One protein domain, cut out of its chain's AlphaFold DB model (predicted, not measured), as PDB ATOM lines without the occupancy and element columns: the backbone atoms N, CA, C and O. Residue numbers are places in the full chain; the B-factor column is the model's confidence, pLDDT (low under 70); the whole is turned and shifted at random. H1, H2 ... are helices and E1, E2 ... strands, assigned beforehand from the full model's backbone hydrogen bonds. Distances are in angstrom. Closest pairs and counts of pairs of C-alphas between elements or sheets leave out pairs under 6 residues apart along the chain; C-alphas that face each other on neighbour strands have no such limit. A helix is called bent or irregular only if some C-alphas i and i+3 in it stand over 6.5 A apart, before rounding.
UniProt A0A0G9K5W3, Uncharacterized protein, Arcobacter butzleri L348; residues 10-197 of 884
ATOM      1  N   LYS A  10     185.693 200.855 216.987       70.00
ATOM      2  CA  LYS A  10     185.241 199.532 216.505       70.00
ATOM      3  C   LYS A  10     185.723 198.343 217.358       70.00
ATOM      4  O   LYS A  10     185.221 197.231 217.192       70.00
ATOM      5  N   HIS A  11     186.731 198.542 218.212       78.62
ATOM      6  CA  HIS A  11     187.274 197.522 219.113       78.62
ATOM      7  C   HIS A  11     186.657 197.563 220.522       78.62
ATOM      8  O   HIS A  11     186.925 196.664 221.317       78.62
ATOM      9  N   GLU A  12     185.794 198.541 220.821       81.06
ATOM     10  CA  GLU A  12     185.146 198.709 222.127       81.06
ATOM     11  C   GLU A  12     184.389 197.450 222.566       81.06
ATOM     12  O   GLU A  12     184.632 196.941 223.659       81.06
ATOM     13  N   ASN A  13     183.525 196.902 221.704       75.19
ATOM     14  CA  ASN A  13     182.710 195.731 222.048       75.19
ATOM     15  C   ASN A  13     183.573 194.517 222.420       75.19
ATOM     16  O   ASN A  13     183.256 193.799 223.366       75.19
ATOM     17  N   LYS A  14     184.703 194.320 221.727       78.00
ATOM     18  CA  LYS A  14     185.657 193.250 222.051       78.00
ATOM     19  C   LYS A  14     186.285 193.470 223.425       78.00
ATOM     20  O   LYS A  14     186.389 192.529 224.204       78.00
ATOM     21  N   LEU A  15     186.690 194.703 223.734       86.44
ATOM     22  CA  LEU A  15     187.278 195.037 225.028       86.44
ATOM     23  C   LEU A  15     186.267 194.862 226.170       86.44
ATOM     24  O   LEU A  15     186.608 194.267 227.189       86.44
ATOM     25  N   ARG A  16     185.015 195.301 225.987       84.44
ATOM     26  CA  ARG A  16     183.934 195.110 226.972       84.44
ATOM     27  C   ARG A  16     183.702 193.637 227.294       84.44
ATOM     28  O   ARG A  16     183.530 193.283 228.456       84.44
ATOM     29  N   GLN A  17     183.762 192.773 226.288       78.44
ATOM     30  CA  GLN A  17     183.637 191.330 226.477       78.44
ATOM     31  C   GLN A  17     184.831 190.721 227.220       78.44
ATOM     32  O   GLN A  17     184.634 189.891 228.104       78.44
ATOM     33  N   ILE A  18     186.064 191.152 226.924       87.81
ATOM     34  CA  ILE A  18     187.251 190.727 227.688       87.81
ATOM     35  C   ILE A  18     187.121 191.139 229.155       87.81
ATOM     36  O   ILE A  18     187.427 190.336 230.034       87.81
ATOM     37  N   ILE A  19     186.654 192.363 229.417       89.19
ATOM     38  CA  ILE A  19     186.411 192.858 230.776       89.19
ATOM     39  C   ILE A  19     185.413 191.940 231.479       89.19
ATOM     40  O   ILE A  19     185.780 191.348 232.487       89.19
ATOM     41  N   GLN A  20     184.222 191.732 230.902       85.06
ATOM     42  CA  GLN A  20     183.180 190.859 231.467       85.06
ATOM     43  C   GLN A  20     183.698 189.454 231.790       85.06
ATOM     44  O   GLN A  20     183.466 188.946 232.883       85.06
ATOM     45  N   LEU A  21     184.439 188.843 230.864       84.88
ATOM     46  CA  LEU A  21     185.045 187.529 231.062       84.88
ATOM     47  C   LEU A  21     186.069 187.498 232.205       84.88
ATOM     48  O   LEU A  21     186.133 186.529 232.961       84.88
ATOM     49  N   ASN A  22     186.850 188.565 232.366       90.56
ATOM     50  CA  ASN A  22     187.779 188.683 233.483       90.56
ATOM     51  C   ASN A  22     187.050 188.869 234.823       90.56
ATOM     52  O   ASN A  22     187.492 188.285 235.811       90.56
ATOM     53  N   GLU A  23     185.922 189.590 234.867       87.44
ATOM     54  CA  GLU A  23     185.133 189.778 236.102       87.44
ATOM     55  C   GLU A  23     184.610 188.448 236.671       87.44
ATOM     56  O   GLU A  23     184.539 188.263 237.884       87.44
ATOM     57  N   ILE A  24     184.264 187.505 235.794       84.12
ATOM     58  CA  ILE A  24     183.666 186.210 236.155       84.12
ATOM     59  C   ILE A  24     184.691 185.072 236.296       84.12
ATOM     60  O   ILE A  24     184.319 183.930 236.571       84.12
ATOM     61  N   GLY A  25     185.981 185.359 236.090       80.94
ATOM     62  CA  GLY A  25     187.071 184.383 236.193       80.94
ATOM     63  C   GLY A  25     187.344 183.558 234.928       80.94
ATOM     64  O   GLY A  25     188.272 182.751 234.928       80.94
ATOM     65  N   ALA A  26     186.620 183.793 233.832       83.94
ATOM     66  CA  ALA A  26     186.893 183.232 232.506       83.94
ATOM     67  C   ALA A  26     187.971 184.062 231.779       83.94
ATOM     68  O   ALA A  26     187.772 184.576 230.687       83.94
ATOM     69  N   ILE A  27     189.116 184.246 232.437       85.94
ATOM     70  CA  ILE A  27     190.129 185.283 232.163       85.94
ATOM     71  C   ILE A  27     190.773 185.269 230.760       85.94
ATOM     72  O   ILE A  27     191.554 186.167 230.445       85.94
ATOM     73  N   LEU A  28     190.482 184.282 229.915       85.75
ATOM     74  CA  LEU A  28     190.985 184.133 228.547       85.75
ATOM     75  C   LEU A  28     189.978 183.377 227.679       85.75
ATOM     76  O   LEU A  28     189.051 182.754 228.193       85.75
ATOM     77  N   PHE A  29     190.165 183.437 226.360       80.88
ATOM     78  CA  PHE A  29     189.325 182.683 225.435       80.88
ATOM     79  C   PHE A  29     189.625 181.186 225.521       80.88
ATOM     80  O   PHE A  29     190.786 180.793 225.530       80.88
ATOM     81  N   THR A  30     188.569 180.378 225.553       77.75
ATOM     82  CA  THR A  30     188.616 178.912 225.494       77.75
ATOM     83  C   THR A  30     187.605 178.476 224.434       77.75
ATOM     84  O   THR A  30     186.456 178.179 224.730       77.75
ATOM     85  N   ASP A  31     187.970 178.587 223.162       75.56
ATOM     86  CA  ASP A  31     187.089 178.226 222.043       75.56
ATOM     87  C   ASP A  31     187.582 176.907 221.459       75.56
ATOM     88  O   ASP A  31     186.917 175.871 221.560       75.56
ATOM     89  N   LYS A  32     188.826 176.906 220.975       79.25
ATOM     90  CA  LYS A  32     189.454 175.694 220.461       79.25
ATOM     91  C   LYS A  32     189.788 174.710 221.570       79.25
ATOM     92  O   LYS A  32     189.625 173.510 221.367       79.25
ATOM     93  N   THR A  33     190.232 175.175 222.739       79.31
ATOM     94  CA  THR A  33     190.536 174.265 223.856       79.31
ATOM     95  C   THR A  33     189.292 173.565 224.382       79.31
ATOM     96  O   THR A  33     189.362 172.406 224.769       79.31
ATOM     97  N   SER A  34     188.145 174.238 224.371       69.56
ATOM     98  CA  SER A  34     186.879 173.672 224.845       69.56
ATOM     99  C   SER A  34     186.330 172.640 223.873       69.56
ATOM    100  O   SER A  34     185.881 171.577 224.292       69.56
ATOM    101  N   GLN A  35     186.449 172.909 222.569       69.06
ATOM    102  CA  GLN A  35     186.181 171.915 221.530       69.06
ATOM    103  C   GLN A  35     187.114 170.707 221.678       69.06
ATOM    104  O   GLN A  35     186.645 169.575 221.694       69.06
ATOM    105  N   ALA A  36     188.414 170.938 221.876       68.50
ATOM    106  CA  ALA A  36     189.396 169.881 222.102       68.50
ATOM    107  C   ALA A  36     189.043 169.000 223.319       68.50
ATOM    108  O   ALA A  36     189.085 167.774 223.215       68.50
ATOM    109  N   ILE A  37     188.640 169.608 224.443       67.00
ATOM    110  CA  ILE A  37     188.197 168.886 225.650       67.00
ATOM    111  C   ILE A  37     186.929 168.074 225.368       67.00
ATOM    112  O   ILE A  37     186.869 166.897 225.713       67.00
ATOM    113  N   ALA A  38     185.927 168.678 224.724       60.41
ATOM    114  CA  ALA A  38     184.657 168.016 224.430       60.41
ATOM    115  C   ALA A  38     184.808 166.847 223.441       60.41
ATOM    116  O   ALA A  38     184.129 165.832 223.580       60.41
ATOM    117  N   SER A  39     185.705 166.982 222.460       59.03
ATOM    118  CA  SER A  39     185.975 165.969 221.435       59.03
ATOM    119  C   SER A  39     186.967 164.888 221.875       59.03
ATOM    120  O   SER A  39     187.134 163.911 221.153       59.03
ATOM    121  N   GLY A  40     187.622 165.037 223.033       66.06
ATOM    122  CA  GLY A  40     188.585 164.053 223.538       66.06
ATOM    123  C   GLY A  40     189.820 163.884 222.647       66.06
ATOM    124  O   GLY A  40     190.291 162.763 222.466       66.06
ATOM    125  N   VAL A  41     190.317 164.981 222.064       73.69
ATOM    126  CA  VAL A  41     191.487 164.968 221.164       73.69
ATOM    127  C   VAL A  41     192.785 164.623 221.908       73.69
ATOM    128  O   VAL A  41     192.837 164.611 223.141       73.69
ATOM    129  N   SER A  42     193.861 164.354 221.164       81.50
ATOM    130  CA  SER A  42     195.170 164.058 221.757       81.50
ATOM    131  C   SER A  42     195.741 165.245 222.554       81.50
ATOM    132  O   SER A  42     195.359 166.406 222.373       81.50
ATOM    133  N   LYS A  43     196.701 164.976 223.453       83.75
ATOM    134  CA  LYS A  43     197.330 166.029 224.268       83.75
ATOM    135  C   LYS A  43     198.112 167.003 223.389       83.75
ATOM    136  O   LYS A  43     198.123 168.199 223.678       83.75
ATOM    137  N   SER A  44     198.761 166.520 222.327       84.75
ATOM    138  CA  SER A  44     199.468 167.393 221.388       84.75
ATOM    139  C   SER A  44     198.512 168.341 220.650       84.75
ATOM    140  O   SER A  44     198.782 169.542 220.587       84.75
ATOM    141  N   GLU A  45     197.359 167.845 220.193       80.75
ATOM    142  CA  GLU A  45     196.309 168.654 219.558       80.75
ATOM    143  C   GLU A  45     195.710 169.682 220.522       80.75
ATOM    144  O   GLU A  45     195.533 170.844 220.149       80.75
ATOM    145  N   PHE A  46     195.483 169.303 221.785       86.50
ATOM    146  CA  PHE A  46     195.041 170.242 222.817       86.50
ATOM    147  C   PHE A  46     196.040 171.396 223.011       86.50
ATOM    148  O   PHE A  46     195.638 172.552 223.124       86.50
ATOM    149  N   ILE A  47     197.349 171.117 223.025       92.56
ATOM    150  CA  ILE A  47     198.372 172.164 223.177       92.56
ATOM    151  C   ILE A  47     198.408 173.113 221.968       92.56
ATOM    152  O   ILE A  47     198.667 174.305 222.146       92.56
ATOM    153  N   GLU A  48     198.137 172.637 220.751       89.25
ATOM    154  CA  GLU A  48     197.993 173.529 219.591       89.25
ATOM    155  C   GLU A  48     196.726 174.393 219.691       89.25
ATOM    156  O   GLU A  48     196.801 175.604 219.482       89.25
ATOM    157  N   ALA A  49     195.598 173.817 220.118       84.38
ATOM    158  CA  ALA A  49     194.377 174.573 220.401       84.38
ATOM    159  C   ALA A  49     194.600 175.656 221.474       84.38
ATOM    160  O   ALA A  49     194.180 176.801 221.307       84.38
ATOM    161  N   PHE A  50     195.338 175.322 222.537       92.50
ATOM    162  CA  PHE A  50     195.729 176.259 223.588       92.50
ATOM    163  C   PHE A  50     196.553 177.431 223.044       92.50
ATOM    164  O   PHE A  50     196.266 178.586 223.359       92.50
ATOM    165  N   LYS A  51     197.548 177.176 222.186       92.75
ATOM    166  CA  LYS A  51     198.343 178.251 221.564       92.75
ATOM    167  C   LYS A  51     197.484 179.200 220.734       92.75
ATOM    168  O   LYS A  51     197.711 180.410 220.768       92.75
ATOM    169  N   ASP A  52     196.526 178.659 219.992       89.69
ATOM    170  CA  ASP A  52     195.637 179.442 219.135       89.69
ATOM    171  C   ASP A  52     194.721 180.364 219.947       89.69
ATOM    172  O   ASP A  52     194.580 181.546 219.619       89.69
ATOM    173  N   ASP A  53     194.146 179.853 221.035       88.62
ATOM    174  CA  ASP A  53     193.282 180.628 221.924       88.62
ATOM    175  C   ASP A  53     194.054 181.760 222.632       88.62
ATOM    176  O   ASP A  53     193.558 182.890 222.762       88.62
ATOM    177  N   ILE A  54     195.316 181.520 222.999       92.50
ATOM    178  CA  ILE A  54     196.195 182.547 223.571       92.50
ATOM    179  C   ILE A  54     196.608 183.586 222.517       92.50
ATOM    180  O   ILE A  54     196.581 184.785 222.810       92.50
ATOM    181  N   ASP A  55     196.918 183.184 221.277       90.50
ATOM    182  CA  ASP A  55     197.194 184.138 220.187       90.50
ATOM    183  C   ASP A  55     195.972 185.018 219.888       90.50
ATOM    184  O   ASP A  55     196.113 186.230 219.694       90.50
ATOM    185  N   LYS A  56     194.767 184.430 219.898       86.56
ATOM    186  CA  LYS A  56     193.491 185.143 219.725       86.56
ATOM    187  C   LYS A  56     193.270 186.154 220.855       86.56
ATOM    188  O   LYS A  56     192.986 187.320 220.571       86.56
ATOM    189  N   THR A  57     193.483 185.740 222.106       89.44
ATOM    190  CA  THR A  57     193.374 186.604 223.296       89.44
ATOM    191  C   THR A  57     194.346 187.781 223.211       89.44
ATOM    192  O   THR A  57     193.941 188.942 223.299       89.44
ATOM    193  N   ALA A  58     195.625 187.509 222.937       91.44
ATOM    194  CA  ALA A  58     196.648 188.541 222.808       91.44
ATOM    195  C   ALA A  58     196.350 189.517 221.661       91.44
ATOM    196  O   ALA A  58     196.516 190.725 221.819       91.44
ATOM    197  N   ARG A  59     195.874 189.023 220.512       87.94
ATOM    198  CA  ARG A  59     195.492 189.867 219.369       87.94
ATOM    199  C   ARG A  59     194.394 190.858 219.743       87.94
ATOM    200  O   ARG A  59     194.499 192.029 219.394       87.94
ATOM    201  N   PHE A  60     193.371 190.413 220.468       86.25
ATOM    202  CA  PHE A  60     192.273 191.293 220.868       86.25
ATOM    203  C   PHE A  60     192.720 192.339 221.898       86.25
ATOM    204  O   PHE A  60     192.261 193.480 221.839       86.25
ATOM    205  N   LEU A  61     193.647 191.990 222.793       89.44
ATOM    206  CA  LEU A  61     194.254 192.958 223.707       89.44
ATOM    207  C   LEU A  61     195.078 194.010 222.955       89.44
ATOM    208  O   LEU A  61     194.904 195.194 223.229       89.44
ATOM    209  N   VAL A  62     195.910 193.612 221.978       89.31
ATOM    210  CA  VAL A  62     196.675 194.560 221.139       89.31
ATOM    211  C   VAL A  62     195.743 195.526 220.413       89.31
ATOM    212  O   VAL A  62     195.955 196.735 220.478       89.31
ATOM    213  N   ASP A  63     194.697 195.005 219.770       84.25
ATOM    214  CA  ASP A  63     193.683 195.809 219.078       84.25
ATOM    215  C   ASP A  63     193.022 196.841 220.019       84.25
ATOM    216  O   ASP A  63     192.655 197.938 219.598       84.25
ATOM    217  N   SER A  64     192.898 196.502 221.307       86.12
ATOM    218  CA  SER A  64     192.242 197.322 222.333       86.12
ATOM    219  C   SER A  64     193.180 198.313 223.037       86.12
ATOM    220  O   SER A  64     192.708 199.207 223.745       86.12
ATOM    221  N   LEU A  65     194.502 198.216 222.832       87.88
ATOM    222  CA  LEU A  65     195.487 199.104 223.468       87.88
ATOM    223  C   LEU A  65     195.263 200.579 223.130       87.88
ATOM    224  O   LEU A  65     195.620 201.441 223.930       87.88
ATOM    225  N   GLY A  66     194.687 200.889 221.964       85.00
ATOM    226  CA  GLY A  66     194.342 202.264 221.595       85.00
ATOM    227  C   GLY A  66     193.331 202.892 222.557       85.00
ATOM    228  O   GLY A  66     193.502 204.044 222.944       85.00
ATOM    229  N   ILE A  67     192.346 202.111 223.019       87.62
ATOM    230  CA  ILE A  67     191.331 202.547 223.989       87.62
ATOM    231  C   ILE A  67     191.975 202.738 225.365       87.62
ATOM    232  O   ILE A  67     191.831 203.801 225.965       87.62
ATOM    233  N   ILE A  68     192.755 201.757 225.835       88.19
ATOM    234  CA  ILE A  68     193.439 201.812 227.141       88.19
ATOM    235  C   ILE A  68     194.402 203.009 227.208       88.19
ATOM    236  O   ILE A  68     194.397 203.770 228.169       88.19
ATOM    237  N   ASN A  69     195.193 203.235 226.159       88.44
ATOM    238  CA  ASN A  69     196.133 204.357 226.101       88.44
ATOM    239  C   ASN A  69     195.463 205.724 225.891       88.44
ATOM    240  O   ASN A  69     196.155 206.744 225.932       88.44
ATOM    241  N   SER A  70     194.156 205.759 225.622       87.38
ATOM    242  CA  SER A  70     193.401 207.005 225.487       87.38
ATOM    243  C   SER A  70     192.923 207.563 226.827       87.38
ATOM    244  O   SER A  70     192.397 208.672 226.849       87.38
ATOM    245  N   ILE A  71     193.103 206.827 227.930       88.25
ATOM    246  CA  ILE A  71     192.634 207.234 229.256       88.25
ATOM    247  C   ILE A  71     193.374 208.494 229.715       88.25
ATOM    248  O   ILE A  71     194.602 208.513 229.810       88.25
ATOM    249  N   GLN A  72     192.626 209.553 230.019       83.75
ATOM    250  CA  GLN A  72     193.141 210.811 230.558       83.75
ATOM    251  C   GLN A  72     192.195 211.340 231.632       83.75
ATOM    252  O   GLN A  72     190.995 211.449 231.408       83.75
ATOM    253  N   ASN A  73     192.737 211.697 232.802       84.00
ATOM    254  CA  ASN A  73     191.968 212.240 233.932       84.00
ATOM    255  C   ASN A  73     190.749 211.380 234.333       84.00
ATOM    256  O   ASN A  73     189.710 211.922 234.695       84.00
ATOM    257  N   GLY A  74     190.864 210.051 234.235       82.44
ATOM    258  CA  GLY A  74     189.773 209.118 234.543       82.44
ATOM    259  C   GLY A  74     188.761 208.897 233.411       82.44
ATOM    260  O   GLY A  74     187.848 208.101 233.585       82.44
ATOM    261  N   LEU A  75     188.932 209.529 232.245       86.31
ATOM    262  CA  LEU A  75     188.021 209.416 231.100       86.31
ATOM    263  C   LEU A  75     188.683 208.720 229.907       86.31
ATOM    264  O   LEU A  75     189.862 208.941 229.629       86.31
ATOM    265  N   ILE A  76     187.917 207.920 229.164       87.88
ATOM    266  CA  ILE A  76     188.358 207.219 227.952       87.88
ATOM    267  C   ILE A  76     188.067 208.095 226.727       87.88
ATOM    268  O   ILE A  76     186.921 208.244 226.305       87.88
ATOM    269  N   MET A  77     189.111 208.680 226.137       84.94
ATOM    270  CA  MET A  77     188.965 209.738 225.125       84.94
ATOM    271  C   MET A  77     188.534 209.246 223.733       84.94
ATOM    272  O   MET A  77     188.048 210.046 222.934       84.94
ATOM    273  N   GLU A  78     188.722 207.961 223.422       79.19
ATOM    274  CA  GLU A  78     188.313 207.352 222.141       79.19
ATOM    275  C   GLU A  78     186.835 206.909 222.117       79.19
ATOM    276  O   GLU A  78     186.322 206.553 221.058       79.19
ATOM    277  N   LEU A  79     186.132 206.942 223.258       77.94
ATOM    278  CA  LEU A  79     184.708 206.599 223.336       77.94
ATOM    279  C   LEU A  79     183.841 207.850 223.165       77.94
ATOM    280  O   LEU A  79     184.054 208.868 223.820       77.94
ATOM    281  N   SER A  80     182.841 207.767 222.287       65.06
ATOM    282  CA  SER A  80     181.891 208.855 221.998       65.06
ATOM    283  C   SER A  80     180.620 208.811 222.860       65.06
ATOM    284  O   SER A  80     179.729 209.644 222.689       65.06
ATOM    285  N   THR A  81     180.522 207.843 223.773       65.50
ATOM    286  CA  THR A  81     179.364 207.617 224.644       65.50
ATOM    287  C   THR A  81     179.406 208.497 225.901       65.50
ATOM    288  O   THR A  81     180.463 208.945 226.337       65.50
ATOM    289  N   LEU A  82     178.232 208.746 226.499       59.84
ATOM    290  CA  LEU A  82     178.072 209.530 227.739       59.84
ATOM    291  C   LEU A  82     178.653 208.839 228.991       59.84
ATOM    292  O   LEU A  82     178.780 209.487 230.025       59.84
ATOM    293  N   ASP A  83     178.988 207.551 228.901       66.56
ATOM    294  CA  ASP A  83     179.489 206.706 229.992       66.56
ATOM    295  C   ASP A  83     180.920 206.238 229.658       66.56
ATOM    296  O   ASP A  83     181.170 205.075 229.330       66.56
ATOM    297  N   ASN A  84     181.847 207.202 229.623       82.12
ATOM    298  CA  ASN A  84     183.259 207.011 229.268       82.12
ATOM    299  C   ASN A  84     184.207 207.097 230.478       82.12
ATOM    300  O   ASN A  84     185.418 207.250 230.304       82.12
ATOM    301  N   ASP A  85     183.664 207.007 231.689       88.44
ATOM    302  CA  ASP A  85     184.434 206.933 232.926       88.44
ATOM    303  C   ASP A  85     185.165 205.583 233.046       88.44
ATOM    304  O   ASP A  85     184.610 204.520 232.748       88.44
ATOM    305  N   VAL A  86     186.433 205.619 233.465       88.62
ATOM    306  CA  VAL A  86     187.290 204.428 233.527       88.62
ATOM    307  C   VAL A  86     186.818 203.427 234.587       88.62
ATOM    308  O   VAL A  86     186.903 202.220 234.347       88.62
ATOM    309  N   GLU A  87     186.289 203.899 235.723       89.19
ATOM    310  CA  GLU A  87     185.769 203.029 236.783       89.19
ATOM    311  C   GLU A  87     184.480 202.345 236.324       89.19
ATOM    312  O   GLU A  87     184.328 201.137 236.502       89.19
ATOM    313  N   SER A  88     183.593 203.080 235.648       87.31
ATOM    314  CA  SER A  88     182.364 202.532 235.055       87.31
ATOM    315  C   SER A  88     182.650 201.500 233.953       87.31
ATOM    316  O   SER A  88     182.004 200.446 233.883       87.31
ATOM    317  N   PHE A  89     183.644 201.766 233.098       88.75
ATOM    318  CA  PHE A  89     183.953 200.922 231.943       88.75
ATOM    319  C   PHE A  89     184.691 199.632 232.320       88.75
ATOM    320  O   PHE A  89     184.311 198.557 231.857       88.75
ATOM    321  N   PHE A  90     185.746 199.726 233.138       90.00
ATOM    322  CA  PHE A  90     186.587 198.582 233.518       90.00
ATOM    323  C   PHE A  90     186.142 197.908 234.819       90.00
ATOM    324  O   PHE A  90     186.518 196.756 235.060       90.00
ATOM    325  N   ARG A  91     185.311 198.571 235.632       89.50
ATOM    326  CA  ARG A  91     184.654 197.994 236.813       89.50
ATOM    327  C   ARG A  91     185.644 197.272 237.729       89.50
ATOM    328  O   ARG A  91     186.664 197.841 238.107       89.50
ATOM    329  N   SER A  92     185.376 196.008 238.065       90.38
ATOM    330  CA  SER A  92     186.195 195.211 238.986       90.38
ATOM    331  C   SER A  92     187.609 194.921 238.467       90.38
ATOM    332  O   SER A  92     188.492 194.576 239.253       90.38
ATOM    333  N   THR A  93     187.852 195.099 237.163       91.69
ATOM    334  CA  THR A  93     189.178 194.921 236.553       91.69
ATOM    335  C   THR A  93     190.084 196.144 236.720       91.69
ATOM    336  O   THR A  93     191.282 196.041 236.457       91.69
ATOM    337  N   TYR A  94     189.559 197.280 237.192       93.00
ATOM    338  CA  TYR A  94     190.328 198.489 237.483       93.00
ATOM    339  C   TYR A  94     190.468 198.717 238.990       93.00
ATOM    340  O   TYR A  94     189.487 198.738 239.730       93.00
ATOM    341  N   LYS A  95     191.707 198.911 239.453       91.31
ATOM    342  CA  LYS A  95     191.999 199.252 240.847       91.31
ATOM    343  C   LYS A  95     193.283 200.069 240.954       91.31
ATOM    344  O   LYS A  95     194.305 199.683 240.394       91.31
ATOM    345  N   ASP A  96     193.236 201.172 241.701       88.75
ATOM    346  CA  ASP A  96     194.402 202.001 242.049       88.75
ATOM    347  C   ASP A  96     195.255 202.433 240.831       88.75
ATOM    348  O   ASP A  96     196.485 202.394 240.867       88.75
ATOM    349  N   GLY A  97     194.613 202.819 239.721       87.75
ATOM    350  CA  GLY A  97     195.316 203.224 238.493       87.75
ATOM    351  C   GLY A  97     195.847 202.061 237.642       87.75
ATOM    352  O   GLY A  97     196.584 202.287 236.682       87.75
ATOM    353  N   ILE A  98     195.487 200.818 237.972       92.06
ATOM    354  CA  ILE A  98     195.917 199.617 237.256       92.06
ATOM    355  C   ILE A  98     194.696 198.872 236.723       92.06
ATOM    356  O   ILE A  98     193.807 198.488 237.480       92.06
ATOM    357  N   ILE A  99     194.687 198.609 235.417       93.38
ATOM    358  CA  ILE A  99     193.726 197.712 234.768       93.38
ATOM    359  C   ILE A  99     194.349 196.313 234.702       93.38
ATOM    360  O   ILE A  99     195.474 196.164 234.228       93.38
ATOM    361  N   SER A 100     193.646 195.286 235.175       92.94
ATOM    362  CA  SER A 100     194.103 193.890 235.171       92.94
ATOM    363  C   SER A 100     193.236 193.040 234.244       92.94
ATOM    364  O   SER A 100     192.091 192.750 234.575       92.94
ATOM    365  N   LEU A 101     193.779 192.622 233.097       93.75
ATOM    366  CA  LEU A 101     193.073 191.800 232.103       93.75
ATOM    367  C   LEU A 101     193.968 190.659 231.622       93.75
ATOM    368  O   LEU A 101     195.132 190.882 231.298       93.75
ATOM    369  N   CYS A 102     193.428 189.443 231.553       91.75
ATOM    370  CA  CYS A 102     194.101 188.240 231.055       91.75
ATOM    371  C   CYS A 102     195.463 187.985 231.727       91.75
ATOM    372  O   CYS A 102     196.432 187.600 231.076       91.75
ATOM    373  N   GLY A 103     195.561 188.257 233.033       88.94
ATOM    374  CA  GLY A 103     196.814 188.137 233.786       88.94
ATOM    375  C   GLY A 103     197.842 189.240 233.515       88.94
ATOM    376  O   GLY A 103     198.968 189.148 234.000       88.94
ATOM    377  N   ILE A 104     197.488 190.287 232.770       92.31
ATOM    378  CA  ILE A 104     198.360 191.417 232.429       92.31
ATOM    379  C   ILE A 104     197.887 192.667 233.172       92.31
ATOM    380  O   ILE A 104     196.689 192.916 233.294       92.31
ATOM    381  N   LYS A 105     198.843 193.464 233.659       91.69
ATOM    382  CA  LYS A 105     198.591 194.738 234.343       91.69
ATOM    383  C   LYS A 105     198.947 195.909 233.429       91.69
ATOM    384  O   LYS A 105     200.084 196.004 232.971       91.69
ATOM    385  N   PHE A 106     197.998 196.810 233.216       91.12
ATOM    386  CA  PHE A 106     198.153 198.037 232.440       91.12
ATOM    387  C   PHE A 106     198.100 199.237 233.391       91.12
ATOM    388  O   PHE A 106     197.078 199.487 234.025       91.12
ATOM    389  N   ASP A 107     199.217 199.955 233.516       89.00
ATOM    390  CA  ASP A 107     199.334 201.176 234.324       89.00
ATOM    391  C   ASP A 107     198.854 202.368 233.489       89.00
ATOM    392  O   ASP A 107     199.511 202.732 232.516       89.00
ATOM    393  N   ILE A 108     197.722 202.979 233.852       85.69
ATOM    394  CA  ILE A 108     197.120 204.063 233.052       85.69
ATOM    395  C   ILE A 108     197.991 205.329 233.016       85.69
ATOM    396  O   ILE A 108     197.839 206.160 232.125       85.69
ATOM    397  N   ASN A 109     198.926 205.480 233.963       81.81
ATOM    398  CA  ASN A 109     199.827 206.633 234.029       81.81
ATOM    399  C   ASN A 109     201.054 206.470 233.124       81.81
ATOM    400  O   ASN A 109     201.830 207.412 232.943       81.81
ATOM    401  N   LYS A 110     201.256 205.276 232.558       83.19
ATOM    402  CA  LYS A 110     202.346 204.980 231.634       83.19
ATOM    403  C   LYS A 110     201.751 204.558 230.313       83.19
ATOM    404  O   LYS A 110     201.012 203.589 230.236       83.19
ATOM    405  N   ARG A 111     202.124 205.248 229.240       74.19
ATOM    406  CA  ARG A 111     201.716 204.812 227.907       74.19
ATOM    407  C   ARG A 111     202.293 203.422 227.644       74.19
ATOM    408  O   ARG A 111     203.509 203.242 227.659       74.19
ATOM    409  N   VAL A 112     201.415 202.456 227.416       74.88
ATOM    410  CA  VAL A 112     201.771 201.050 227.270       74.88
ATOM    411  C   VAL A 112     201.875 200.715 225.785       74.88
ATOM    412  O   VAL A 112     200.890 200.814 225.055       74.88
ATOM    413  N   SER A 113     203.051 200.295 225.319       78.75
ATOM    414  CA  SER A 113     203.225 199.753 223.967       78.75
ATOM    415  C   SER A 113     203.685 198.303 224.048       78.75
ATOM    416  O   SER A 113     204.883 198.034 224.029       78.75
ATOM    417  N   PHE A 114     202.736 197.377 224.155       85.19
ATOM    418  CA  PHE A 114     203.046 195.953 224.088       85.19
ATOM    419  C   PHE A 114     202.843 195.419 222.675       85.19
ATOM    420  O   PHE A 114     201.817 195.671 222.037       85.19
ATOM    421  N   GLY A 115     203.812 194.647 222.191       87.94
ATOM    422  CA  GLY A 115     203.635 193.846 220.983       87.94
ATOM    423  C   GLY A 115     202.803 192.590 221.256       87.94
ATOM    424  O   GLY A 115     202.777 192.079 222.374       87.94
ATOM    425  N   LYS A 116     202.182 192.008 220.217       90.88
ATOM    426  CA  LYS A 116     201.420 190.747 220.355       90.88
ATOM    427  C   LYS A 116     202.257 189.630 220.990       90.88
ATOM    428  O   LYS A 116     201.758 188.910 221.844       90.88
ATOM    429  N   SER A 117     203.525 189.488 220.586       90.56
ATOM    430  CA  SER A 117     204.396 188.442 221.145       90.56
ATOM    431  C   SER A 117     204.687 188.657 222.629       90.56
ATOM    432  O   SER A 117     204.704 187.678 223.359       90.56
ATOM    433  N   GLU A 118     204.871 189.904 223.074       91.31
ATOM    434  CA  GLU A 118     205.101 190.209 224.492       91.31
ATOM    435  C   GLU A 118     203.864 189.885 225.331       91.31
ATOM    436  O   GLU A 118     203.984 189.276 226.387       91.31
ATOM    437  N   LEU A 119     202.666 190.223 224.836       91.94
ATOM    438  CA  LEU A 119     201.422 189.860 225.517       91.94
ATOM    439  C   LEU A 119     201.253 188.344 225.630       91.94
ATOM    440  O   LEU A 119     200.879 187.865 226.694       91.94
ATOM    441  N   ILE A 120     201.556 187.589 224.571       92.94
ATOM    442  CA  ILE A 120     201.540 186.118 224.610       92.94
ATOM    443  C   ILE A 120     202.483 185.600 225.706       92.94
ATOM    444  O   ILE A 120     202.078 184.761 226.508       92.94
ATOM    445  N   ASP A 121     203.711 186.120 225.766       91.69
ATOM    446  CA  ASP A 121     204.699 185.698 226.763       91.69
ATOM    447  C   ASP A 121     204.240 186.043 228.194       91.69
ATOM    448  O   ASP A 121     204.363 185.211 229.095       91.69
ATOM    449  N   PHE A 122     203.633 187.219 228.409       92.12
ATOM    450  CA  PHE A 122     203.045 187.582 229.703       92.12
ATOM    451  C   PHE A 122     201.868 186.689 230.091       92.12
ATOM    452  O   PHE A 122     201.784 186.294 231.250       92.12
ATOM    453  N   ILE A 123     200.979 186.351 229.154       93.69
ATOM    454  CA  ILE A 123     199.838 185.470 229.430       93.69
ATOM    455  C   ILE A 123     200.342 184.079 229.832       93.69
ATOM    456  O   ILE A 123     199.928 183.559 230.870       93.69
ATOM    457  N   TYR A 124     201.270 183.494 229.065       93.62
ATOM    458  CA  TYR A 124     201.858 182.196 229.405       93.62
ATOM    459  C   TYR A 124     202.519 182.220 230.786       93.62
ATOM    460  O   TYR A 124     202.235 181.356 231.619       93.62
ATOM    461  N   LYS A 125     203.330 183.244 231.075       92.75
ATOM    462  CA  LYS A 125     204.056 183.306 232.343       92.75
ATOM    463  C   LYS A 125     203.140 183.577 233.534       92.75
ATOM    464  O   LYS A 125     203.227 182.875 234.534       92.75
ATOM    465  N   ASN A 126     202.254 184.565 233.438       93.19
ATOM    466  CA  ASN A 126     201.469 185.034 234.582       93.19
ATOM    467  C   ASN A 126     200.309 184.097 234.937       93.19
ATOM    468  O   ASN A 126     199.922 184.042 236.102       93.19
ATOM    469  N   LEU A 127     199.744 183.377 233.960       90.88
ATOM    470  CA  LEU A 127     198.598 182.491 234.193       90.88
ATOM    471  C   LEU A 127     198.988 181.014 234.281       90.88
ATOM    472  O   LEU A 127     198.407 180.254 235.059       90.88
ATOM    473  N   PHE A 128     199.986 180.593 233.506       91.50
ATOM    474  CA  PHE A 128     200.324 179.178 233.370       91.50
ATOM    475  C   PHE A 128     201.682 178.811 233.960       91.50
ATOM    476  O   PHE A 128     201.892 177.627 234.215       91.50
ATOM    477  N   ASP A 129     202.516 179.805 234.278       90.31
ATOM    478  CA  ASP A 129     203.904 179.643 234.725       90.31
ATOM    479  C   ASP A 129     204.760 178.850 233.727       90.31
ATOM    480  O   ASP A 129     205.594 178.036 234.102       90.31
ATOM    481  N   ILE A 130     204.527 179.087 232.434       91.00
ATOM    482  CA  ILE A 130     205.271 178.469 231.332       91.00
ATOM    483  C   ILE A 130     205.776 179.551 230.386       91.00
ATOM    484  O   ILE A 130     205.142 180.599 230.244       91.00
ATOM    485  N   ASP A 131     206.906 179.318 229.726       88.31
ATOM    486  CA  ASP A 131     207.360 180.184 228.641       88.31
ATOM    487  C   ASP A 131     207.052 179.609 227.242       88.31
ATOM    488  O   ASP A 131     206.719 178.437 227.040       88.31
ATOM    489  N   LYS A 132     207.159 180.457 226.217       85.75
ATOM    490  CA  LYS A 132     206.873 180.077 224.826       85.75
ATOM    491  C   LYS A 132     207.816 178.995 224.283       85.75
ATOM    492  O   LYS A 132     207.430 178.226 223.396       85.75
ATOM    493  N   LYS A 133     209.062 178.940 224.766       84.62
ATOM    494  CA  LYS A 133     210.066 177.949 224.358       84.62
ATOM    495  C   LYS A 133     209.713 176.585 224.955       84.62
ATOM    496  O   LYS A 133     209.679 175.608 224.209       84.62
ATOM    497  N   GLU A 134     209.400 176.537 226.243       86.06
ATOM    498  CA  GLU A 134     208.914 175.359 226.963       86.06
ATOM    499  C   GLU A 134     207.640 174.816 226.321       86.06
ATOM    500  O   GLU A 134     207.574 173.627 226.026       86.06
ATOM    501  N   LEU A 135     206.680 175.677 225.973       89.94
ATOM    502  CA  LEU A 135     205.454 175.254 225.290       89.94
ATOM    503  C   LEU A 135     205.721 174.683 223.883       89.94
ATOM    504  O   LEU A 135     205.057 173.745 223.430       89.94
ATOM    505  N   SER A 136     206.713 175.223 223.165       88.00
ATOM    506  CA  SER A 136     207.140 174.662 221.876       88.00
ATOM    507  C   SER A 136     207.803 173.295 222.035       88.00
ATOM    508  O   SER A 136     207.585 172.418 221.196       88.00
ATOM    509  N   PHE A 137     208.605 173.106 223.084       88.62
ATOM    510  CA  PHE A 137     209.186 171.808 223.407       88.62
ATOM    511  C   PHE A 137     208.133 170.809 223.871       88.62
ATOM    512  O   PHE A 137     208.174 169.673 223.416       88.62
ATOM    513  N   LEU A 138     207.156 171.245 224.667       91.88
ATOM    514  CA  LEU A 138     206.043 170.428 225.135       91.88
ATOM    515  C   LEU A 138     205.270 169.827 223.962       91.88
ATOM    516  O   LEU A 138     205.133 168.614 223.885       91.88
ATOM    517  N   SER A 139     204.843 170.665 223.015       90.25
ATOM    518  CA  SER A 139     204.131 170.218 221.808       90.25
ATOM    519  C   SER A 139     204.932 169.168 221.027       90.25
ATOM    520  O   SER A 139     204.425 168.085 220.750       90.25
ATOM    521  N   LYS A 140     206.228 169.408 220.782       89.69
ATOM    522  CA  LYS A 140     207.094 168.437 220.086       89.69
ATOM    523  C   LYS A 140     207.302 167.143 220.873       89.69
ATOM    524  O   LYS A 140     207.361 166.074 220.271       89.69
ATOM    525  N   ALA A 141     207.468 167.243 222.190       90.31
ATOM    526  CA  ALA A 141     207.652 166.100 223.070       90.31
ATOM    527  C   ALA A 141     206.385 165.236 223.123       90.31
ATOM    528  O   ALA A 141     206.500 164.019 223.038       90.31
ATOM    529  N   LEU A 142     205.195 165.844 223.162       87.94
ATOM    530  CA  LEU A 142     203.911 165.136 223.127       87.94
ATOM    531  C   LEU A 142     203.694 164.408 221.802       87.94
ATOM    532  O   LEU A 142     203.408 163.218 221.821       87.94
ATOM    533  N   THR A 143     203.927 165.066 220.660       88.00
ATOM    534  CA  THR A 143     203.835 164.400 219.348       88.00
ATOM    535  C   THR A 143     204.779 163.197 219.263       88.00
ATOM    536  O   THR A 143     204.424 162.148 218.727       88.00
ATOM    537  N   LYS A 144     205.991 163.319 219.825       87.25
ATOM    538  CA  LYS A 144     206.915 162.184 219.932       87.25
ATOM    539  C   LYS A 144     206.419 161.117 220.907       87.25
ATOM    540  O   LYS A 144     206.571 159.944 220.611       87.25
ATOM    541  N   TYR A 145     205.836 161.495 222.041       86.44
ATOM    542  CA  TYR A 145     205.332 160.553 223.043       86.44
ATOM    543  C   TYR A 145     204.200 159.699 222.468       86.44
ATOM    544  O   TYR A 145     204.194 158.483 222.628       86.44
ATOM    545  N   GLU A 146     203.279 160.335 221.744       84.56
ATOM    546  CA  GLU A 146     202.128 159.700 221.095       84.56
ATOM    547  C   GLU A 146     202.541 158.725 219.979       84.56
ATOM    548  O   GLU A 146     201.806 157.790 219.672       84.56
ATOM    549  N   THR A 147     203.740 158.896 219.412       83.50
ATOM    550  CA  THR A 147     204.307 158.032 218.360       83.50
ATOM    551  C   THR A 147     205.450 157.133 218.854       83.50
ATOM    552  O   THR A 147     206.009 156.361 218.074       83.50
ATOM    553  N   ALA A 148     205.802 157.203 220.143       83.69
ATOM    554  CA  ALA A 148     206.938 156.487 220.714       83.69
ATOM    555  C   ALA A 148     206.683 154.977 220.760       83.69
ATOM    556  O   ALA A 148     205.693 154.501 221.326       83.69
ATOM    557  N   THR A 149     207.632 154.210 220.225       83.25
ATOM    558  CA  THR A 149     207.552 152.741 220.201       83.25
ATOM    559  C   THR A 149     208.425 152.089 221.267       83.25
ATOM    560  O   THR A 149     208.156 150.954 221.653       83.25
ATOM    561  N   THR A 150     209.429 152.802 221.789       89.50
ATOM    562  CA  THR A 150     210.361 152.262 222.787       89.50
ATOM    563  C   THR A 150     210.023 152.709 224.210       89.50
ATOM    564  O   THR A 150     209.565 153.830 224.447       89.50
ATOM    565  N   ASP A 151     210.300 151.842 225.187       89.88
ATOM    566  CA  ASP A 151     210.084 152.145 226.608       89.88
ATOM    567  C   ASP A 151     210.960 153.304 227.102       89.88
ATOM    568  O   ASP A 151     210.531 154.091 227.945       89.88
ATOM    569  N   ILE A 152     212.167 153.446 226.543       92.50
ATOM    570  CA  ILE A 152     213.074 154.559 226.845       92.50
ATOM    571  C   ILE A 152     212.461 155.882 226.405       92.50
ATOM    572  O   ILE A 152     212.416 156.819 227.199       92.50
ATOM    573  N   GLU A 153     211.977 155.964 225.161       91.38
ATOM    574  CA  GLU A 153     211.342 157.180 224.649       91.38
ATOM    575  C   GLU A 153     210.122 157.547 225.489       91.38
ATOM    576  O   GLU A 153     209.993 158.698 225.901       91.38
ATOM    577  N   LYS A 154     209.272 156.566 225.817       88.88
ATOM    578  CA  LYS A 154     208.117 156.785 226.694       88.88
ATOM    579  C   LYS A 154     208.533 157.316 228.064       88.88
ATOM    580  O   LYS A 154     207.928 158.274 228.534       88.88
ATOM    581  N   ALA A 155     209.581 156.761 228.678       91.25
ATOM    582  CA  ALA A 155     210.069 157.214 229.980       91.25
ATOM    583  C   ALA A 155     210.577 158.665 229.940       91.25
ATOM    584  O   ALA A 155     210.140 159.492 230.741       91.25
ATOM    585  N   VAL A 156     211.461 159.008 228.994       94.38
ATOM    586  CA  VAL A 156     212.062 160.358 228.926       94.38
ATOM    587  C   VAL A 156     211.062 161.434 228.503       94.38
ATOM    588  O   VAL A 156     211.197 162.590 228.901       94.38
ATOM    589  N   LEU A 157     210.041 161.060 227.730       93.50
ATOM    590  CA  LEU A 157     208.985 161.965 227.286       93.50
ATOM    591  C   LEU A 157     207.819 162.053 228.282       93.50
ATOM    592  O   LEU A 157     207.032 162.993 228.188       93.50
ATOM    593  N   TYR A 158     207.707 161.144 229.255       91.38
ATOM    594  CA  TYR A 158     206.613 161.117 230.233       91.38
ATOM    595  C   TYR A 158     206.342 162.462 230.937       91.38
ATOM    596  O   TYR A 158     205.166 162.828 231.044       91.38
ATOM    597  N   PRO A 159     207.352 163.271 231.335       92.12
ATOM    598  CA  PRO A 159     207.105 164.584 231.940       92.12
ATOM    599  C   PRO A 159     206.256 165.525 231.077       92.12
ATOM    600  O   PRO A 159     205.507 166.339 231.617       92.12
ATOM    601  N   SER A 160     206.317 165.388 229.745       92.81
ATOM    602  CA  SER A 160     205.475 166.166 228.827       92.81
ATOM    603  C   SER A 160     203.984 165.897 229.060       92.81
ATOM    604  O   SER A 160     203.180 166.823 229.067       92.81
ATOM    605  N   THR A 161     203.613 164.650 229.355       90.44
ATOM    606  CA  THR A 161     202.217 164.262 229.588       90.44
ATOM    607  C   THR A 161     201.653 164.864 230.871       90.44
ATOM    608  O   THR A 161     200.506 165.303 230.864       90.44
ATOM    609  N   ILE A 162     202.472 164.947 231.926       89.38
ATOM    610  CA  ILE A 162     202.101 165.526 233.222       89.38
ATOM    611  C   ILE A 162     201.985 167.045 233.130       89.38
ATOM    612  O   ILE A 162     201.059 167.635 233.688       89.38
ATOM    613  N   LEU A 163     202.908 167.701 232.420       90.00
ATOM    614  CA  LEU A 163     202.814 169.140 232.185       90.00
ATOM    615  C   LEU A 163     201.571 169.483 231.354       90.00
ATOM    616  O   LEU A 163     200.877 170.448 231.670       90.00
ATOM    617  N   ALA A 164     201.257 168.673 230.339       90.56
ATOM    618  CA  ALA A 164     200.032 168.822 229.562       90.56
ATOM    619  C   ALA A 164     198.778 168.660 230.431       90.56
ATOM    620  O   ALA A 164     197.898 169.508 230.349       90.56
ATOM    621  N   ASP A 165     198.722 167.655 231.312       86.44
ATOM    622  CA  ASP A 165     197.579 167.456 232.219       86.44
ATOM    623  C   ASP A 165     197.355 168.663 233.134       86.44
ATOM    624  O   ASP A 165     196.227 169.129 233.272       86.44
ATOM    625  N   LYS A 166     198.428 169.244 233.687       88.69
ATOM    626  CA  LYS A 166     198.337 170.475 234.493       88.69
ATOM    627  C   LYS A 166     197.783 171.659 233.697       88.69
ATOM    628  O   LYS A 166     197.041 172.473 234.243       88.69
ATOM    629  N   LEU A 167     198.163 171.794 232.424       89.94
ATOM    630  CA  LEU A 167     197.635 172.847 231.554       89.94
ATOM    631  C   LEU A 167     196.165 172.593 231.203       89.94
ATOM    632  O   LEU A 167     195.368 173.527 231.272       89.94
ATOM    633  N   ILE A 168     195.804 171.346 230.888       85.81
ATOM    634  CA  ILE A 168     194.424 170.927 230.617       85.81
ATOM    635  C   ILE A 168     193.538 171.205 231.831       85.81
ATOM    636  O   ILE A 168     192.474 171.786 231.671       85.81
ATOM    637  N   GLU A 169     193.983 170.872 233.044       85.88
ATOM    638  CA  GLU A 169     193.238 171.127 234.281       85.88
ATOM    639  C   GLU A 169     193.010 172.630 234.508       85.88
ATOM    640  O   GLU A 169     191.877 173.065 234.732       85.88
ATOM    641  N   LYS A 170     194.068 173.447 234.385       87.81
ATOM    642  CA  LYS A 170     193.963 174.911 234.510       87.81
ATOM    643  C   LYS A 170     192.994 175.501 233.483       87.81
ATOM    644  O   LYS A 170     192.173 176.344 233.835       87.81
ATOM    645  N   ILE A 171     193.083 175.068 232.225       87.00
ATOM    646  CA  ILE A 171     192.183 175.520 231.159       87.00
ATOM    647  C   ILE A 171     190.762 175.009 231.377       87.00
ATOM    648  O   ILE A 171     189.827 175.773 231.183       87.00
ATOM    649  N   GLY A 172     190.584 173.774 231.841       77.44
ATOM    650  CA  GLY A 172     189.277 173.199 232.149       77.44
ATOM    651  C   GLY A 172     188.523 174.004 233.209       77.44
ATOM    652  O   GLY A 172     187.321 174.220 233.072       77.44
ATOM    653  N   TYR A 173     189.221 174.539 234.217       81.38
ATOM    654  CA  TYR A 173     188.612 175.449 235.195       81.38
ATOM    655  C   TYR A 173     188.127 176.762 234.558       81.38
ATOM    656  O   TYR A 173     187.030 177.240 234.854       81.38
ATOM    657  N   ILE A 174     188.936 177.344 233.667       83.06
ATOM    658  CA  ILE A 174     188.588 178.577 232.948       83.06
ATOM    659  C   ILE A 174     187.413 178.322 231.996       83.06
ATOM    660  O   ILE A 174     186.459 179.100 231.981       83.06
ATOM    661  N   ASP A 175     187.443 177.211 231.261       79.06
ATOM    662  CA  ASP A 175     186.381 176.787 230.352       79.06
ATOM    663  C   ASP A 175     185.062 176.541 231.092       79.06
ATOM    664  O   ASP A 175     183.999 176.968 230.644       79.06
ATOM    665  N   GLN A 176     185.106 175.928 232.277       78.00
ATOM    666  CA  GLN A 176     183.911 175.769 233.100       78.00
ATOM    667  C   GLN A 176     183.272 177.131 233.408       78.00
ATOM    668  O   GLN A 176     182.061 177.288 233.237       78.00
ATOM    669  N   LYS A 177     184.068 178.128 233.817       79.12
ATOM    670  CA  LYS A 177     183.574 179.489 234.090       79.12
ATOM    671  C   LYS A 177     183.034 180.168 232.840       79.12
ATOM    672  O   LYS A 177     181.981 180.804 232.890       79.12
ATOM    673  N   PHE A 178     183.714 179.984 231.715       76.31
ATOM    674  CA  PHE A 178     183.281 180.482 230.416       76.31
ATOM    675  C   PHE A 178     181.922 179.887 230.004       76.31
ATOM    676  O   PHE A 178     181.005 180.614 229.619       76.31
ATOM    677  N   ASN A 179     181.738 178.577 230.164       68.62
ATOM    678  CA  ASN A 179     180.492 177.884 229.834       68.62
ATOM    679  C   ASN A 179     179.353 178.195 230.815       68.62
ATOM    680  O   ASN A 179     178.204 178.331 230.390       68.62
ATOM    681  N   GLU A 180     179.642 178.326 232.113       74.62
ATOM    682  CA  GLU A 180     178.684 178.812 233.118       74.62
ATOM    683  C   GLU A 180     178.145 180.188 232.716       74.62
ATOM    684  O   GLU A 180     176.933 180.386 232.690       74.62
ATOM    685  N   TYR A 181     179.026 181.098 232.300       75.62
ATOM    686  CA  TYR A 181     178.636 182.417 231.813       75.62
ATOM    687  C   TYR A 181     177.791 182.369 230.547       75.62
ATOM    688  O   TYR A 181     176.727 182.986 230.501       75.62
ATOM    689  N   ARG A 182     178.196 181.590 229.538       69.25
ATOM    690  CA  ARG A 182     177.415 181.456 228.297       69.25
ATOM    691  C   ARG A 182     175.988 180.978 228.544       69.25
ATOM    692  O   ARG A 182     175.084 181.386 227.822       69.25
ATOM    693  N   LYS A 183     175.763 180.151 229.569       69.75
ATOM    694  CA  LYS A 183     174.418 179.701 229.969       69.75
ATOM    695  C   LYS A 183     173.568 180.810 230.599       69.75
ATOM    696  O   LYS A 183     172.350 180.671 230.623       69.75
ATOM    697  N   THR A 184     174.181 181.877 231.115       74.25
ATOM    698  CA  THR A 184     173.465 183.035 231.683       74.25
ATOM    699  C   THR A 184     173.042 184.064 230.636       74.25
ATOM    700  O   THR A 184     172.185 184.896 230.925       74.25
ATOM    701  N   LEU A 185     173.615 184.006 229.430       69.06
ATOM    702  CA  LEU A 185     173.293 184.923 228.340       69.06
ATOM    703  C   LEU A 185     171.909 184.620 227.757       69.06
ATOM    704  O   LEU A 185     171.536 183.457 227.574       69.06
ATOM    705  N   SER A 186     171.164 185.675 227.417       71.00
ATOM    706  CA  SER A 186     169.945 185.536 226.619       71.00
ATOM    707  C   SER A 186     170.278 184.985 225.226       71.00
ATOM    708  O   SER A 186     171.437 184.960 224.816       71.00
ATOM    709  N   TYR A 187     169.276 184.535 224.467       55.50
ATOM    710  CA  TYR A 187     169.514 184.048 223.101       55.50
ATOM    711  C   TYR A 187     170.173 185.118 222.212       55.50
ATOM    712  O   TYR A 187     171.109 184.807 221.478       55.50
ATOM    713  N   GLU A 188     169.725 186.372 222.316       57.81
ATOM    714  CA  GLU A 188     170.270 187.504 221.555       57.81
ATOM    715  C   GLU A 188     171.695 187.846 222.005       57.81
ATOM    716  O   GLU A 188     172.584 187.946 221.161       57.81
ATOM    717  N   ASP A 189     171.948 187.899 223.318       62.72
ATOM    718  CA  ASP A 189     173.288 188.166 223.854       62.72
ATOM    719  C   ASP A 189     174.262 187.028 223.540       62.72
ATOM    720  O   ASP A 189     175.430 187.272 223.271       62.72
ATOM    721  N   ASN A 190     173.806 185.772 223.555       60.94
ATOM    722  CA  ASN A 190     174.632 184.615 223.215       60.94
ATOM    723  C   ASN A 190     174.926 184.576 221.711       60.94
ATOM    724  O   ASN A 190     176.033 184.214 221.319       60.94
ATOM    725  N   LEU A 191     173.979 184.987 220.863       58.56
ATOM    726  CA  LEU A 191     174.198 185.132 219.426       58.56
ATOM    727  C   LEU A 191     175.184 186.269 219.133       58.56
ATOM    728  O   LEU A 191     176.118 186.071 218.359       58.56
ATOM    729  N   GLU A 192     175.036 187.433 219.771       62.03
ATOM    730  CA  GLU A 192     175.968 188.560 219.641       62.03
ATOM    731  C   GLU A 192     177.358 188.204 220.189       62.03
ATOM    732  O   GLU A 192     178.368 188.428 219.516       62.03
ATOM    733  N   PHE A 193     177.417 187.572 221.363       61.16
ATOM    734  CA  PHE A 193     178.629 187.009 221.949       61.16
ATOM    735  C   PHE A 193     179.276 186.050 220.947       61.16
ATOM    736  O   PHE A 193     180.366 186.318 220.460       61.16
ATOM    737  N   THR A 194     178.588 185.004 220.502       58.00
ATOM    738  CA  THR A 194     179.137 184.041 219.533       58.00
ATOM    739  C   THR A 194     179.572 184.731 218.231       58.00
ATOM    740  O   THR A 194     180.652 184.457 217.725       58.00
ATOM    741  N   THR A 195     178.839 185.729 217.738       56.31
ATOM    742  CA  THR A 195     179.196 186.472 216.516       56.31
ATOM    743  C   THR A 195     180.465 187.323 216.676       56.31
ATOM    744  O   THR A 195     181.255 187.454 215.735       56.31
ATOM    745  N   ILE A 196     180.692 187.917 217.852       58.75
ATOM    746  CA  ILE A 196     181.884 188.731 218.143       58.75
ATOM    747  C   ILE A 196     183.086 187.840 218.505       58.75
ATOM    748  O   ILE A 196     184.210 188.130 218.079       58.75
ATOM    749  N   PHE A 197     182.844 186.736 219.217       51.03
ATOM    750  CA  PHE A 197     183.843 185.777 219.693       51.03
ATOM    751  C   PHE A 197     184.309 184.793 218.619       51.03
ATOM    752  O   PHE A 197     185.511 184.554 218.490       51.03
TER     753      PHE A 197
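Overview. This is residues 10 to 197 of the 884 residues of an uncharacterized protein of Arcobacter butzleri L348 (UniProt A0A0G9K5W3). An elongated body is built round one long helix, H3, with five other helices packed on it, mostly crossed rather than side by side. One end holds a small head of the hairpin E1 and E2, H4 and the loop of residues 69 to 85; at the other end H6 turns into H7, the longest helix, which slants back across H3 and H2 towards H8, near H1. The printed part has 188 residues with eight named helices and two named strands, in the order H1 H2 H3 H4 E1 E2 H5 H6 H7 H8, and its class is mostly helix. E1 and E2 make an antiparallel sheet of two. The whole is compact, with a radius of gyration of the C-alphas of 18.6 A, and the C-alphas span 65 by 39 by 24 A.

Along the chain. Find C-alpha 10 at (185.241, 199.532, 216.505); from there H1 runs through residues 10 to 23, 21.9 A long and irregular, with C-alphas 10 and 13 7.2 A apart. H2 is residues 32 to 39. Next find C-alpha 43 at (197.330, 166.029, 224.268), where H3, residues 43 to 68, begins its 36.1 A; it has a kink of 28 degrees near residue 62 and is only just irregular, with C-alphas 63 and 66 7.0 A apart. H4, residues 86 to 93, is irregular too, with C-alphas 89 and 92 9.3 A apart. E1 is residues 98 to 101 and E2 residues 104 to 107. Then come H5, residues 116 to 128, 17.4 A, and H6, residues 132 to 147, 23.1 A. H7, residues 151 to 184, runs 48.2 A, with a kink of 41 degrees near residue 158; it is irregular, with C-alphas 156 and 159 7.2 A apart. H8, residues 187 to 197, ends at C-alpha 197, (183.843, 185.777, 219.693).

Arrangement. Start at the hub, H3, which touches H1, H2, H5, H6 and H7. H1 touches it with residues 11 to 15 alone, closest at the C-alphas of His 11 and Ser 64, 5.9 A, at a steep tilt of 61 degrees. H2 and H3 form a helical hairpin; their closest C-alphas are those of Lys 32 and Ala 49, 5.0 A apart. H5 touches residues 54 to 62 of H3 alone, closest at the C-alphas of Ala 58 and Leu 119, 5.6 A. H6 touches H3 opposite ways at a shallow tilt of 23 degrees, with residues 139 to 143 alone; the closest C-alphas are those of Ser 44 and Leu 142, 5.3 A. H7 touches H3 with residues 161 to 168 alone, closest at the C-alphas of Lys 43 and Ala 164, 6.6 A. In the hairpin E1 and E2, look for N 99 and O 106, 2.9 A, and N 104 and O 101, 2.8 A, both within hydrogen-bond range. The closest C-alphas of H4 and E1 are those of Thr 93 and Ser 100, 5.2 A. H8 is close to H1 but not clearly touching, with the C-alphas of Lys 14 and Ile 196 7.1 A apart. Every O i to N i+4 pair is within hydrogen-bond range in H2, H5, H6 and H8; the figures are 9 of 10 in H1, 20 of 22 in H3, 2 of 4 in H4 and 25 of 30 in H7.

Size, cuts and confidence. The two C-alphas farthest apart are those of Leu 82 and Thr 150, 65.9 A. The printed part has no cut. The link from H3 to H4, 17 residues, is long. The mean pLDDT of the printed part is 83.3; look for values under 70 at residues 34 to 40, 80 to 83, 179, 182 to 183, 185 and 187 to 197.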